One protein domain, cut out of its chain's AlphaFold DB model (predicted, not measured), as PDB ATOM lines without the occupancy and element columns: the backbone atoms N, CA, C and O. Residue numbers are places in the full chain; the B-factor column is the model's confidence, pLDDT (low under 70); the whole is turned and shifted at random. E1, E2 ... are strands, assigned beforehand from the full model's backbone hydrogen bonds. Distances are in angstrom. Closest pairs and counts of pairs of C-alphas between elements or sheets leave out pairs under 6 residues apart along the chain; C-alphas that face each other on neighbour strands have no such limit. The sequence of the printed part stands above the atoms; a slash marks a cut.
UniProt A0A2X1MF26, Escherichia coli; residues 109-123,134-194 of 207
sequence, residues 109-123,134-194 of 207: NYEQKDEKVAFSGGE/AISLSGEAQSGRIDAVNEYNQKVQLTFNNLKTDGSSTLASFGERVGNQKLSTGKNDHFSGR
ATOM      1  N   ASN A 109     -33.393  25.544 -41.281       95.81
ATOM      2  CA  ASN A 109     -33.299  25.683 -42.723       95.81
ATOM      3  C   ASN A 109     -32.414  24.588 -43.322       95.81
ATOM      4  O   ASN A 109     -31.262  24.418 -42.931       95.81
ATOM      5  N   TYR A 110     -32.965  23.873 -44.293       93.19
ATOM      6  CA  TYR A 110     -32.294  22.844 -45.064       93.19
ATOM      7  C   TYR A 110     -32.707  22.961 -46.522       93.19
ATOM      8  O   TYR A 110     -33.892  23.099 -46.827       93.19
ATOM      9  N   GLU A 111     -31.746  22.860 -47.428       91.44
ATOM     10  CA  GLU A 111     -32.019  22.850 -48.858       91.44
ATOM     11  C   GLU A 111     -31.000  21.953 -49.557       91.44
ATOM     12  O   GLU A 111     -29.797  22.217 -49.539       91.44
ATOM     13  N   GLN A 112     -31.485  20.869 -50.161       86.75
ATOM     14  CA  GLN A 112     -30.666  19.964 -50.952       86.75
ATOM     15  C   GLN A 112     -31.474  19.392 -52.117       86.75
ATOM     16  O   GLN A 112     -32.409  18.622 -51.922       86.75
ATOM     17  N   LYS A 113     -31.055  19.712 -53.347       84.62
ATOM     18  CA  LYS A 113     -31.684  19.248 -54.598       84.62
ATOM     19  C   LYS A 113     -33.200  19.515 -54.628       84.62
ATOM     20  O   LYS A 113     -33.601  20.637 -54.911       84.62
ATOM     21  N   ASP A 114     -34.012  18.490 -54.367       83.88
ATOM     22  CA  ASP A 114     -35.477  18.517 -54.404       83.88
ATOM     23  C   ASP A 114     -36.119  18.527 -53.005       83.88
ATOM     24  O   ASP A 114     -37.346  18.525 -52.897       83.88
ATOM     25  N   GLU A 115     -35.307  18.555 -51.946       88.50
ATOM     26  CA  GLU A 115     -35.751  18.637 -50.559       88.50
ATOM     27  C   GLU A 115     -35.480  20.025 -49.985       88.50
ATOM     28  O   GLU A 115     -34.370  20.559 -50.079       88.50
ATOM     29  N   LYS A 116     -36.499  20.598 -49.347       93.50
ATOM     30  CA  LYS A 116     -36.388  21.876 -48.649       93.50
ATOM     31  C   LYS A 116     -37.158  21.825 -47.346       93.50
ATOM     32  O   LYS A 116     -38.328  21.461 -47.329       93.50
ATOM     33  N   VAL A 117     -36.524  22.260 -46.268       94.44
ATOM     34  CA  VAL A 117     -37.179  22.512 -44.987       94.44
ATOM     35  C   VAL A 117     -36.902  23.955 -44.616       94.44
ATOM     36  O   VAL A 117     -35.751  24.369 -44.534       94.44
ATOM     37  N   ALA A 118     -37.954  24.728 -44.387       96.25
ATOM     38  CA  ALA A 118     -37.848  26.064 -43.830       96.25
ATOM     39  C   ALA A 118     -38.866  26.194 -42.703       96.25
ATOM     40  O   ALA A 118     -40.066  26.076 -42.930       96.25
ATOM     41  N   PHE A 119     -38.390  26.430 -41.491       97.44
ATOM     42  CA  PHE A 119     -39.221  26.624 -40.313       97.44
ATOM     43  C   PHE A 119     -38.774  27.890 -39.595       97.44
ATOM     44  O   PHE A 119     -37.584  28.084 -39.348       97.44
ATOM     45  N   SER A 120     -39.724  28.763 -39.267       96.94
ATOM     46  CA  SER A 120     -39.444  30.070 -38.667       96.94
ATOM     47  C   SER A 120     -39.062  30.019 -37.188       96.94
ATOM     48  O   SER A 120     -38.758  31.061 -36.618       96.94
ATOM     49  N   GLY A 121     -39.152  28.853 -36.547       97.31
ATOM     50  CA  GLY A 121     -39.183  28.755 -35.091       97.31
ATOM     51  C   GLY A 121     -40.596  28.935 -34.527       97.31
ATOM     52  O   GLY A 121     -41.551  29.221 -35.264       97.31
ATOM     53  N   GLY A 122     -40.718  28.761 -33.216       98.12
ATOM     54  CA  GLY A 122     -41.974  28.896 -32.486       98.12
ATOM     55  C   GLY A 122     -41.770  28.870 -30.977       98.12
ATOM     56  O   GLY A 122     -40.759  28.369 -30.492       98.12
ATOM     57  N   GLU A 123     -42.742  29.399 -30.251       98.50
ATOM     58  CA  GLU A 123     -42.725  29.491 -28.792       98.50
ATOM     59  C   GLU A 123     -43.952  28.775 -28.238       98.50
ATOM     60  O   GLU A 123     -45.080  29.011 -28.680       98.50
ATOM     61  N   ALA A 134     -53.527  16.901 -14.837       97.19
ATOM     62  CA  ALA A 134     -53.825  18.070 -15.651       97.19
ATOM     63  C   ALA A 134     -52.579  18.523 -16.421       97.19
ATOM     64  O   ALA A 134     -51.521  18.739 -15.832       97.19
ATOM     65  N   ILE A 135     -52.710  18.663 -17.740       97.62
ATOM     66  CA  ILE A 135     -51.663  19.154 -18.642       97.62
ATOM     67  C   ILE A 135     -52.284  20.178 -19.592       97.62
ATOM     68  O   ILE A 135     -53.378  19.946 -20.111       97.62
ATOM     69  N   SER A 136     -51.591  21.280 -19.864       98.12
ATOM     70  CA  SER A 136     -51.942  22.207 -20.943       98.12
ATOM     71  C   SER A 136     -50.740  22.540 -21.814       98.12
ATOM     72  O   SER A 136     -49.613  22.593 -21.332       98.12
ATOM     73  N   LEU A 137     -50.995  22.748 -23.102       98.06
ATOM     74  CA  LEU A 137     -50.022  23.171 -24.098       98.06
ATOM     75  C   LEU A 137     -50.629  24.316 -24.902       98.06
ATOM     76  O   LEU A 137     -51.670  24.142 -25.535       98.06
ATOM     77  N   SER A 138     -49.957  25.454 -24.929       98.25
ATOM     78  CA  SER A 138     -50.297  26.566 -25.814       98.25
ATOM     79  C   SER A 138     -49.054  27.048 -26.545       98.25
ATOM     80  O   SER A 138     -47.933  26.773 -26.125       98.25
ATOM     81  N   GLY A 139     -49.228  27.728 -27.673       98.00
ATOM     82  CA  GLY A 139     -48.095  28.299 -28.387       98.00
ATOM     83  C   GLY A 139     -48.388  28.646 -29.828       98.00
ATOM     84  O   GLY A 139     -49.499  28.457 -30.336       98.00
ATOM     85  N   GLU A 140     -47.361  29.157 -30.489       97.81
ATOM     86  CA  GLU A 140     -47.449  29.586 -31.871       97.81
ATOM     87  C   GLU A 140     -46.144  29.408 -32.644       97.81
ATOM     88  O   GLU A 140     -45.044  29.435 -32.094       97.81
ATOM     89  N   ALA A 141     -46.282  29.252 -33.958       97.38
ATOM     90  CA  ALA A 141     -45.181  29.256 -34.907       97.38
ATOM     91  C   ALA A 141     -45.573  30.060 -36.152       97.38
ATOM     92  O   ALA A 141     -46.687  29.937 -36.666       97.38
ATOM     93  N   GLN A 142     -44.660  30.899 -36.644       94.88
ATOM     94  CA  GLN A 142     -44.984  31.855 -37.708       94.88
ATOM     95  C   GLN A 142     -45.142  31.185 -39.069       94.88
ATOM     96  O   GLN A 142     -46.080  31.503 -39.791       94.88
ATOM     97  N   SER A 143     -44.267  30.253 -39.432       96.19
ATOM     98  CA  SER A 143     -44.393  29.508 -40.678       96.19
ATOM     99  C   SER A 143     -43.543  28.246 -40.698       96.19
ATOM    100  O   SER A 143     -42.516  28.122 -40.024       96.19
ATOM    101  N   GLY A 144     -43.974  27.304 -41.525       95.88
ATOM    102  CA  GLY A 144     -43.209  26.116 -41.853       95.88
ATOM    103  C   GLY A 144     -43.485  25.685 -43.279       95.88
ATOM    104  O   GLY A 144     -44.597  25.831 -43.784       95.88
ATOM    105  N   ARG A 145     -42.453  25.160 -43.929       94.94
ATOM    106  CA  ARG A 145     -42.487  24.640 -45.285       94.94
ATOM    107  C   ARG A 145     -41.615  23.405 -45.384       94.94
ATOM    108  O   ARG A 145     -40.448  23.439 -44.997       94.94
ATOM    109  N   ILE A 146     -42.182  22.354 -45.955       93.56
ATOM    110  CA  ILE A 146     -41.482  21.129 -46.314       93.56
ATOM    111  C   ILE A 146     -41.781  20.856 -47.784       93.56
ATOM    112  O   ILE A 146     -42.940  20.675 -48.154       93.56
ATOM    113  N   ASP A 147     -40.739  20.835 -48.605       92.81
ATOM    114  CA  ASP A 147     -40.752  20.279 -49.952       92.81
ATOM    115  C   ASP A 147     -40.005  18.941 -49.900       92.81
ATOM    116  O   ASP A 147     -38.866  18.889 -49.435       92.81
ATOM    117  N   ALA A 148     -40.649  17.860 -50.333       89.31
ATOM    118  CA  ALA A 148     -40.067  16.519 -50.347       89.31
ATOM    119  C   ALA A 148     -40.526  15.734 -51.580       89.31
ATOM    120  O   ALA A 148     -41.503  16.095 -52.243       89.31
ATOM    121  N   VAL A 149     -39.841  14.633 -51.877       87.94
ATOM    122  CA  VAL A 149     -40.219  13.704 -52.946       87.94
ATOM    123  C   VAL A 149     -40.696  12.396 -52.319       87.94
ATOM    124  O   VAL A 149     -40.023  11.841 -51.456       87.94
ATOM    125  N   ASN A 150     -41.875  11.912 -52.712       83.94
ATOM    126  CA  ASN A 150     -42.393  10.630 -52.222       83.94
ATOM    127  C   ASN A 150     -41.793   9.429 -52.984       83.94
ATOM    128  O   ASN A 150     -41.088   9.589 -53.979       83.94
ATOM    129  N   GLU A 151     -42.143   8.211 -52.565       83.25
ATOM    130  CA  GLU A 151     -41.684   6.948 -53.180       83.25
ATOM    131  C   GLU A 151     -42.035   6.809 -54.675       83.25
ATOM    132  O   GLU A 151     -41.427   6.018 -55.392       83.25
ATOM    133  N   TYR A 152     -42.988   7.603 -55.171       88.31
ATOM    134  CA  TYR A 152     -43.425   7.635 -56.570       88.31
ATOM    135  C   TYR A 152     -42.757   8.755 -57.381       88.31
ATOM    136  O   TYR A 152     -43.226   9.102 -58.469       88.31
ATOM    137  N   ASN A 153     -41.684   9.346 -56.853       84.69
ATOM    138  CA  ASN A 153     -40.954  10.461 -57.452       84.69
ATOM    139  C   ASN A 153     -41.822  11.719 -57.672       84.69
ATOM    140  O   ASN A 153     -41.624  12.483 -58.620       84.69
ATOM    141  N   GLN A 154     -42.826  11.929 -56.813       87.69
ATOM    142  CA  GLN A 154     -43.724  13.081 -56.876       87.69
ATOM    143  C   GLN A 154     -43.327  14.121 -55.834       87.69
ATOM    144  O   GLN A 154     -43.147  13.791 -54.663       87.69
ATOM    145  N   LYS A 155     -43.256  15.387 -56.256       88.69
ATOM    146  CA  LYS A 155     -43.029  16.515 -55.349       88.69
ATOM    147  C   LYS A 155     -44.263  16.731 -54.475       88.69
ATOM    148  O   LYS A 155     -45.361  16.926 -54.997       88.69
ATOM    149  N   VAL A 156     -44.061  16.701 -53.166       90.44
ATOM    150  CA  VAL A 156     -45.054  16.998 -52.137       90.44
ATOM    151  C   VAL A 156     -44.607  18.253 -51.410       90.44
ATOM    152  O   VAL A 156     -43.446  18.378 -51.023       90.44
ATOM    153  N   GLN A 157     -45.542  19.178 -51.236       92.31
ATOM    154  CA  GLN A 157     -45.317  20.413 -50.501       92.31
ATOM    155  C   GLN A 157     -46.336  20.540 -49.381       92.31
ATOM    156  O   GLN A 157     -47.543  20.429 -49.617       92.31
ATOM    157  N   LEU A 158     -45.827  20.805 -48.184       92.19
ATOM    158  CA  LEU A 158     -46.609  21.149 -47.010       92.19
ATOM    159  C   LEU A 158     -46.177  22.529 -46.538       92.19
ATOM    160  O   LEU A 158     -44.992  22.749 -46.290       92.19
ATOM    161  N   THR A 159     -47.131  23.444 -46.389       93.81
ATOM    162  CA  THR A 159     -46.886  24.755 -45.784       93.81
ATOM    163  C   THR A 159     -47.951  25.096 -44.760       93.81
ATOM    164  O   THR A 159     -49.135  24.892 -45.031       93.81
ATOM    165  N   PHE A 160     -47.539  25.703 -43.651       94.06
ATOM    166  CA  PHE A 160     -48.440  26.388 -42.729       94.06
ATOM    167  C   PHE A 160     -47.956  27.814 -42.475       94.06
ATOM    168  O   PHE A 160     -46.753  28.090 -42.539       94.06
ATOM    169  N   ASN A 161     -48.882  28.702 -42.128       95.25
ATOM    170  CA  ASN A 161     -48.579  30.060 -41.686       95.25
ATOM    171  C   ASN A 161     -49.363  30.380 -40.416       95.25
ATOM    172  O   ASN A 161     -50.518  30.005 -40.299       95.25
ATOM    173  N   ASN A 162     -48.771  31.113 -39.478       94.62
ATOM    174  CA  ASN A 162     -49.417  31.575 -38.249       94.62
ATOM    175  C   ASN A 162     -50.133  30.446 -37.489       94.62
ATOM    176  O   ASN A 162     -51.295  30.586 -37.096       94.62
ATOM    177  N   LEU A 163     -49.429  29.332 -37.287       96.00
ATOM    178  CA  LEU A 163     -49.924  28.221 -36.492       96.00
ATOM    179  C   LEU A 163     -50.099  28.687 -35.052       96.00
ATOM    180  O   LEU A 163     -49.149  29.176 -34.445       96.00
ATOM    181  N   LYS A 164     -51.291  28.489 -34.497       97.00
ATOM    182  CA  LYS A 164     -51.563  28.667 -33.070       97.00
ATOM    183  C   LYS A 164     -52.256  27.437 -32.528       97.00
ATOM    184  O   LYS A 164     -53.200  26.938 -33.144       97.00
ATOM    185  N   THR A 165     -51.804  26.992 -31.367       96.19
ATOM    186  CA  THR A 165     -52.377  25.860 -30.649       96.19
ATOM    187  C   THR A 165     -52.714  26.270 -29.225       96.19
ATOM    188  O   THR A 165     -51.974  27.023 -28.593       96.19
ATOM    189  N   ASP A 166     -53.839  25.777 -28.732       97.06
ATOM    190  CA  ASP A 166     -54.228  25.845 -27.331       97.06
ATOM    191  C   ASP A 166     -54.944  24.544 -26.987       97.06
ATOM    192  O   ASP A 166     -55.929  24.169 -27.627       97.06
ATOM    193  N   GLY A 167     -54.409  23.801 -26.030       96.50
ATOM    194  CA  GLY A 167     -54.952  22.520 -25.639       96.50
ATOM    195  C   GLY A 167     -54.786  22.273 -24.156       96.50
ATOM    196  O   GLY A 167     -53.781  22.632 -23.548       96.50
ATOM    197  N   SER A 168     -55.771  21.610 -23.569       96.69
ATOM    198  CA  SER A 168     -55.702  21.116 -22.199       96.69
ATOM    199  C   SER A 168     -56.272  19.713 -22.117       96.69
ATOM    200  O   SER A 168     -57.124  19.316 -22.912       96.69
ATOM    201  N   SER A 169     -55.769  18.936 -21.168       96.44
ATOM    202  CA  SER A 169     -56.179  17.563 -20.951       96.44
ATOM    203  C   SER A 169     -56.065  17.198 -19.479       96.44
ATOM    204  O   SER A 169     -55.049  17.487 -18.852       96.44
ATOM    205  N   THR A 170     -57.057  16.481 -18.966       96.25
ATOM    206  CA  THR A 170     -57.117  15.976 -17.596       96.25
ATOM    207  C   THR A 170     -57.309  14.463 -17.608       96.25
ATOM    208  O   THR A 170     -58.140  13.947 -18.355       96.25
ATOM    209  N   LEU A 171     -56.555  13.746 -16.775       95.19
ATOM    210  CA  LEU A 171     -56.765  12.322 -16.521       95.19
ATOM    211  C   LEU A 171     -57.997  12.128 -15.624       95.19
ATOM    212  O   LEU A 171     -57.999  12.541 -14.463       95.19
ATOM    213  N   ALA A 172     -59.045  11.516 -16.165       90.94
ATOM    214  CA  ALA A 172     -60.257  11.190 -15.430       90.94
ATOM    215  C   ALA A 172     -60.021  10.029 -14.451       90.94
ATOM    216  O   ALA A 172     -59.081   9.245 -14.585       90.94
ATOM    217  N   SER A 173     -60.917   9.877 -13.473       91.12
ATOM    218  CA  SER A 173     -60.823   8.833 -12.440       91.12
ATOM    219  C   SER A 173     -60.815   7.402 -12.990       91.12
ATOM    220  O   SER A 173     -60.311   6.502 -12.326       91.12
ATOM    221  N   PHE A 174     -61.345   7.190 -14.196       91.62
ATOM    222  CA  PHE A 174     -61.381   5.895 -14.878       91.62
ATOM    223  C   PHE A 174     -60.161   5.633 -15.779       91.62
ATOM    224  O   PHE A 174     -60.154   4.662 -16.527       91.62
ATOM    225  N   GLY A 175     -59.123   6.472 -15.699       91.44
ATOM    226  CA  GLY A 175     -57.835   6.247 -16.362       91.44
ATOM    227  C   GLY A 175     -57.721   6.789 -17.789       91.44
ATOM    228  O   GLY A 175     -56.641   6.710 -18.366       91.44
ATOM    229  N   GLU A 176     -58.779   7.386 -18.339       94.00
ATOM    230  CA  GLU A 176     -58.750   8.013 -19.666       94.00
ATOM    231  C   GLU A 176     -58.522   9.520 -19.584       94.00
ATOM    232  O   GLU A 176     -58.906  10.182 -18.616       94.00
ATOM    233  N   ARG A 177     -57.925  10.094 -20.632       92.81
ATOM    234  CA  ARG A 177     -57.722  11.543 -20.731       92.81
ATOM    235  C   ARG A 177     -58.865  12.206 -21.493       92.81
ATOM    236  O   ARG A 177     -59.168  11.833 -22.620       92.81
ATOM    237  N   VAL A 178     -59.439  13.249 -20.903       94.38
ATOM    238  CA  VAL A 178     -60.433  14.130 -21.535       94.38
ATOM    239  C   VAL A 178     -59.863  15.534 -21.666       94.38
ATOM    240  O   VAL A 178     -59.057  15.951 -20.837       94.38
ATOM    241  N   GLY A 179     -60.224  16.269 -22.712       93.31
ATOM    242  CA  GLY A 179     -59.602  17.560 -22.975       93.31
ATOM    243  C   GLY A 179     -60.203  18.307 -24.152       93.31
ATOM    244  O   GLY A 179     -61.013  17.765 -24.898       93.31
ATOM    245  N   ASN A 180     -59.760  19.549 -24.311       92.94
ATOM    246  CA  ASN A 180     -60.109  20.408 -25.434       92.94
ATOM    247  C   ASN A 180     -58.836  20.762 -26.193       92.94
ATOM    248  O   ASN A 180     -57.788  20.967 -25.582       92.94
ATOM    249  N   GLN A 181     -58.931  20.846 -27.514       92.31
ATOM    250  CA  GLN A 181     -57.830  21.253 -28.378       92.31
ATOM    251  C   GLN A 181     -58.362  22.218 -29.427       92.31
ATOM    252  O   GLN A 181     -59.366  21.953 -30.089       92.31
ATOM    253  N   LYS A 182     -57.676  23.343 -29.578       94.38
ATOM    254  CA  LYS A 182     -57.936  24.351 -30.587       94.38
ATOM    255  C   LYS A 182     -56.669  24.543 -31.403       94.38
ATOM    256  O   LYS A 182     -55.635  24.935 -30.874       94.38
ATOM    257  N   LEU A 183     -56.787  24.300 -32.702       92.31
ATOM    258  CA  LEU A 183     -55.737  24.540 -33.680       92.31
ATOM    259  C   LEU A 183     -56.241  25.567 -34.689       92.31
ATOM    260  O   LEU A 183     -57.359  25.451 -35.193       92.31
ATOM    261  N   SER A 184     -55.430  26.573 -34.981       92.12
ATOM    262  CA  SER A 184     -55.734  27.555 -36.020       92.12
ATOM    263  C   SER A 184     -54.498  27.887 -36.834       92.12
ATOM    264  O   SER A 184     -53.379  27.798 -36.336       92.12
ATOM    265  N   THR A 185     -54.733  28.280 -38.079       89.19
ATOM    266  CA  THR A 185     -53.704  28.612 -39.057       89.19
ATOM    267  C   THR A 185     -54.145  29.808 -39.903       89.19
ATOM    268  O   THR A 185     -55.332  30.154 -39.947       89.19
ATOM    269  N   GLY A 186     -53.187  30.478 -40.529       81.50
ATOM    270  CA  GLY A 186     -53.367  31.664 -41.350       81.50
ATOM    271  C   GLY A 186     -53.970  31.373 -42.726       81.50
ATOM    272  O   GLY A 186     -54.157  30.234 -43.149       81.50
ATOM    273  N   LYS A 187     -54.285  32.444 -43.464       63.38
ATOM    274  CA  LYS A 187     -54.705  32.329 -44.868       63.38
ATOM    275  C   LYS A 187     -53.490  31.913 -45.713       63.38
ATOM    276  O   LYS A 187     -52.444  32.539 -45.580       63.38
ATOM    277  N   ASN A 188     -53.673  30.925 -46.600       61.12
ATOM    278  CA  ASN A 188     -52.697  30.349 -47.555       61.12
ATOM    279  C   ASN A 188     -51.970  29.061 -47.129       61.12
ATOM    280  O   ASN A 188     -50.920  28.739 -47.685       61.12
ATOM    281  N   ASP A 189     -52.536  28.285 -46.211       61.62
ATOM    282  CA  ASP A 189     -52.089  26.905 -46.024       61.62
ATOM    283  C   ASP A 189     -52.364  26.075 -47.282       61.62
ATOM    284  O   ASP A 189     -53.465  26.096 -47.841       61.62
ATOM    285  N   HIS A 190     -51.344  25.362 -47.752       65.56
ATOM    286  CA  HIS A 190     -51.395  24.608 -48.994       65.56
ATOM    287  C   HIS A 190     -50.813  23.216 -48.773       65.56
ATOM    288  O   HIS A 190     -49.666  23.054 -48.355       65.56
ATOM    289  N   PHE A 191     -51.626  22.207 -49.076       63.59
ATOM    290  CA  PHE A 191     -51.201  20.823 -49.199       63.59
ATOM    291  C   PHE A 191     -51.363  20.420 -50.662       63.59
ATOM    292  O   PHE A 191     -52.478  20.420 -51.186       63.59
ATOM    293  N   SER A 192     -50.256  20.095 -51.328       62.75
ATOM    294  CA  SER A 192     -50.277  19.646 -52.721       62.75
ATOM    295  C   SER A 192     -49.662  18.262 -52.832       62.75
ATOM    296  O   SER A 192     -48.459  18.084 -52.643       62.75
ATOM    297  N   GLY A 193     -50.509  17.284 -53.147       48.44
ATOM    298  CA  GLY A 193     -50.120  15.922 -53.489       48.44
ATOM    299  C   GLY A 193     -50.970  15.442 -54.658       48.44
ATOM    300  O   GLY A 193     -52.164  15.189 -54.507       48.44
ATOM    301  N   ARG A 194     -50.384  15.325 -55.854       45.38
ATOM    302  CA  ARG A 194     -51.070  14.711 -57.002       45.38
ATOM    303  C   ARG A 194     -51.045  13.191 -56.843       45.38
ATOM    304  O   ARG A 194     -50.129  12.543 -57.335       45.38
TER     305      ARG A 194
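Overview. This is residues 109 to 123 and 134 to 194 of the 207 residues of a protein of Escherichia coli (UniProt A0A2X1MF26). This is a single layer of strands folded across its middle like an open V: the long strands E3 and E4 run side by side through both arms and bend at residues 142 and 162. One arm widens with E2 and E1 beside E3 and with E6 beside E4; the other has E5 beside E4. The printed part has 76 residues with six named strands, E1 to E6 in order, and no named helix, in a branched, twisted antiparallel sheet of the class all strand. It is only just loose, close to extended, with a radius of gyration of the C-alphas of 16.8 A, and elongated, spanning 51 by 26 by 22 A.

Along the chain. Find C-alpha 109 at (-33.299, 25.683, -42.723), where E1, residues 109 to 112, begins its 10.4 A. E2 follows as residues 115 to 119, 13.4 A long. After the cut, look for C-alpha 134 at (-53.825, 18.070, -15.651); from there E3, residues 134 to 149, runs 39.9 A and bends by 79 degrees at residue 142. E4, residues 155 to 171, is the longest strand at 41.4 A and bends by 80 degrees at residue 162. E5, residues 177 to 184, covers 22.2 A, and E6, residues 190 to 192, covers 6.3 A and ends at C-alpha 192, (-50.277, 19.646, -52.721).

Arrangement. Start with the hairpin of E1 and E2, antiparallel at 173 degrees, where N 110 and O 117 are 2.8 A apart, within hydrogen-bond range. On the other side of E2 lies E3, antiparallel at 147 degrees, with N 145 and O 118 at 2.7 A. Residues 122 to 123 also pair antiparallel with residues 140 to 141 of E3. E3, E4 and E5 form a meander, each strand the antiparallel neighbour of the one before. In the hairpin of E3 and E4, at 170 degrees, see N 135 and O 169 at 2.8 A and N 158 and O 146 at 2.9 A. On the other side of E4 its pairing is staggered: E5 lies beside residues 163 to 171, with N 182 and O 166 at 2.7 A, and E6 beside residues 156 to 159, with N 159 and O 190 at 3.2 A. E5 and E6 are apart, as are E1 and E4.

Size, cuts and confidence. The two C-alphas farthest apart, of Lys 113 and Ser 173, are 52.3 A apart. Residues 124 to 133 are not printed, and C-alphas 123 and 134 are 20.6 A apart across this cut. Of the links that are printed whole, each is tight. In the B-factor column the mean pLDDT of the printed part is 89.6; residues 187 to 194 are under 70.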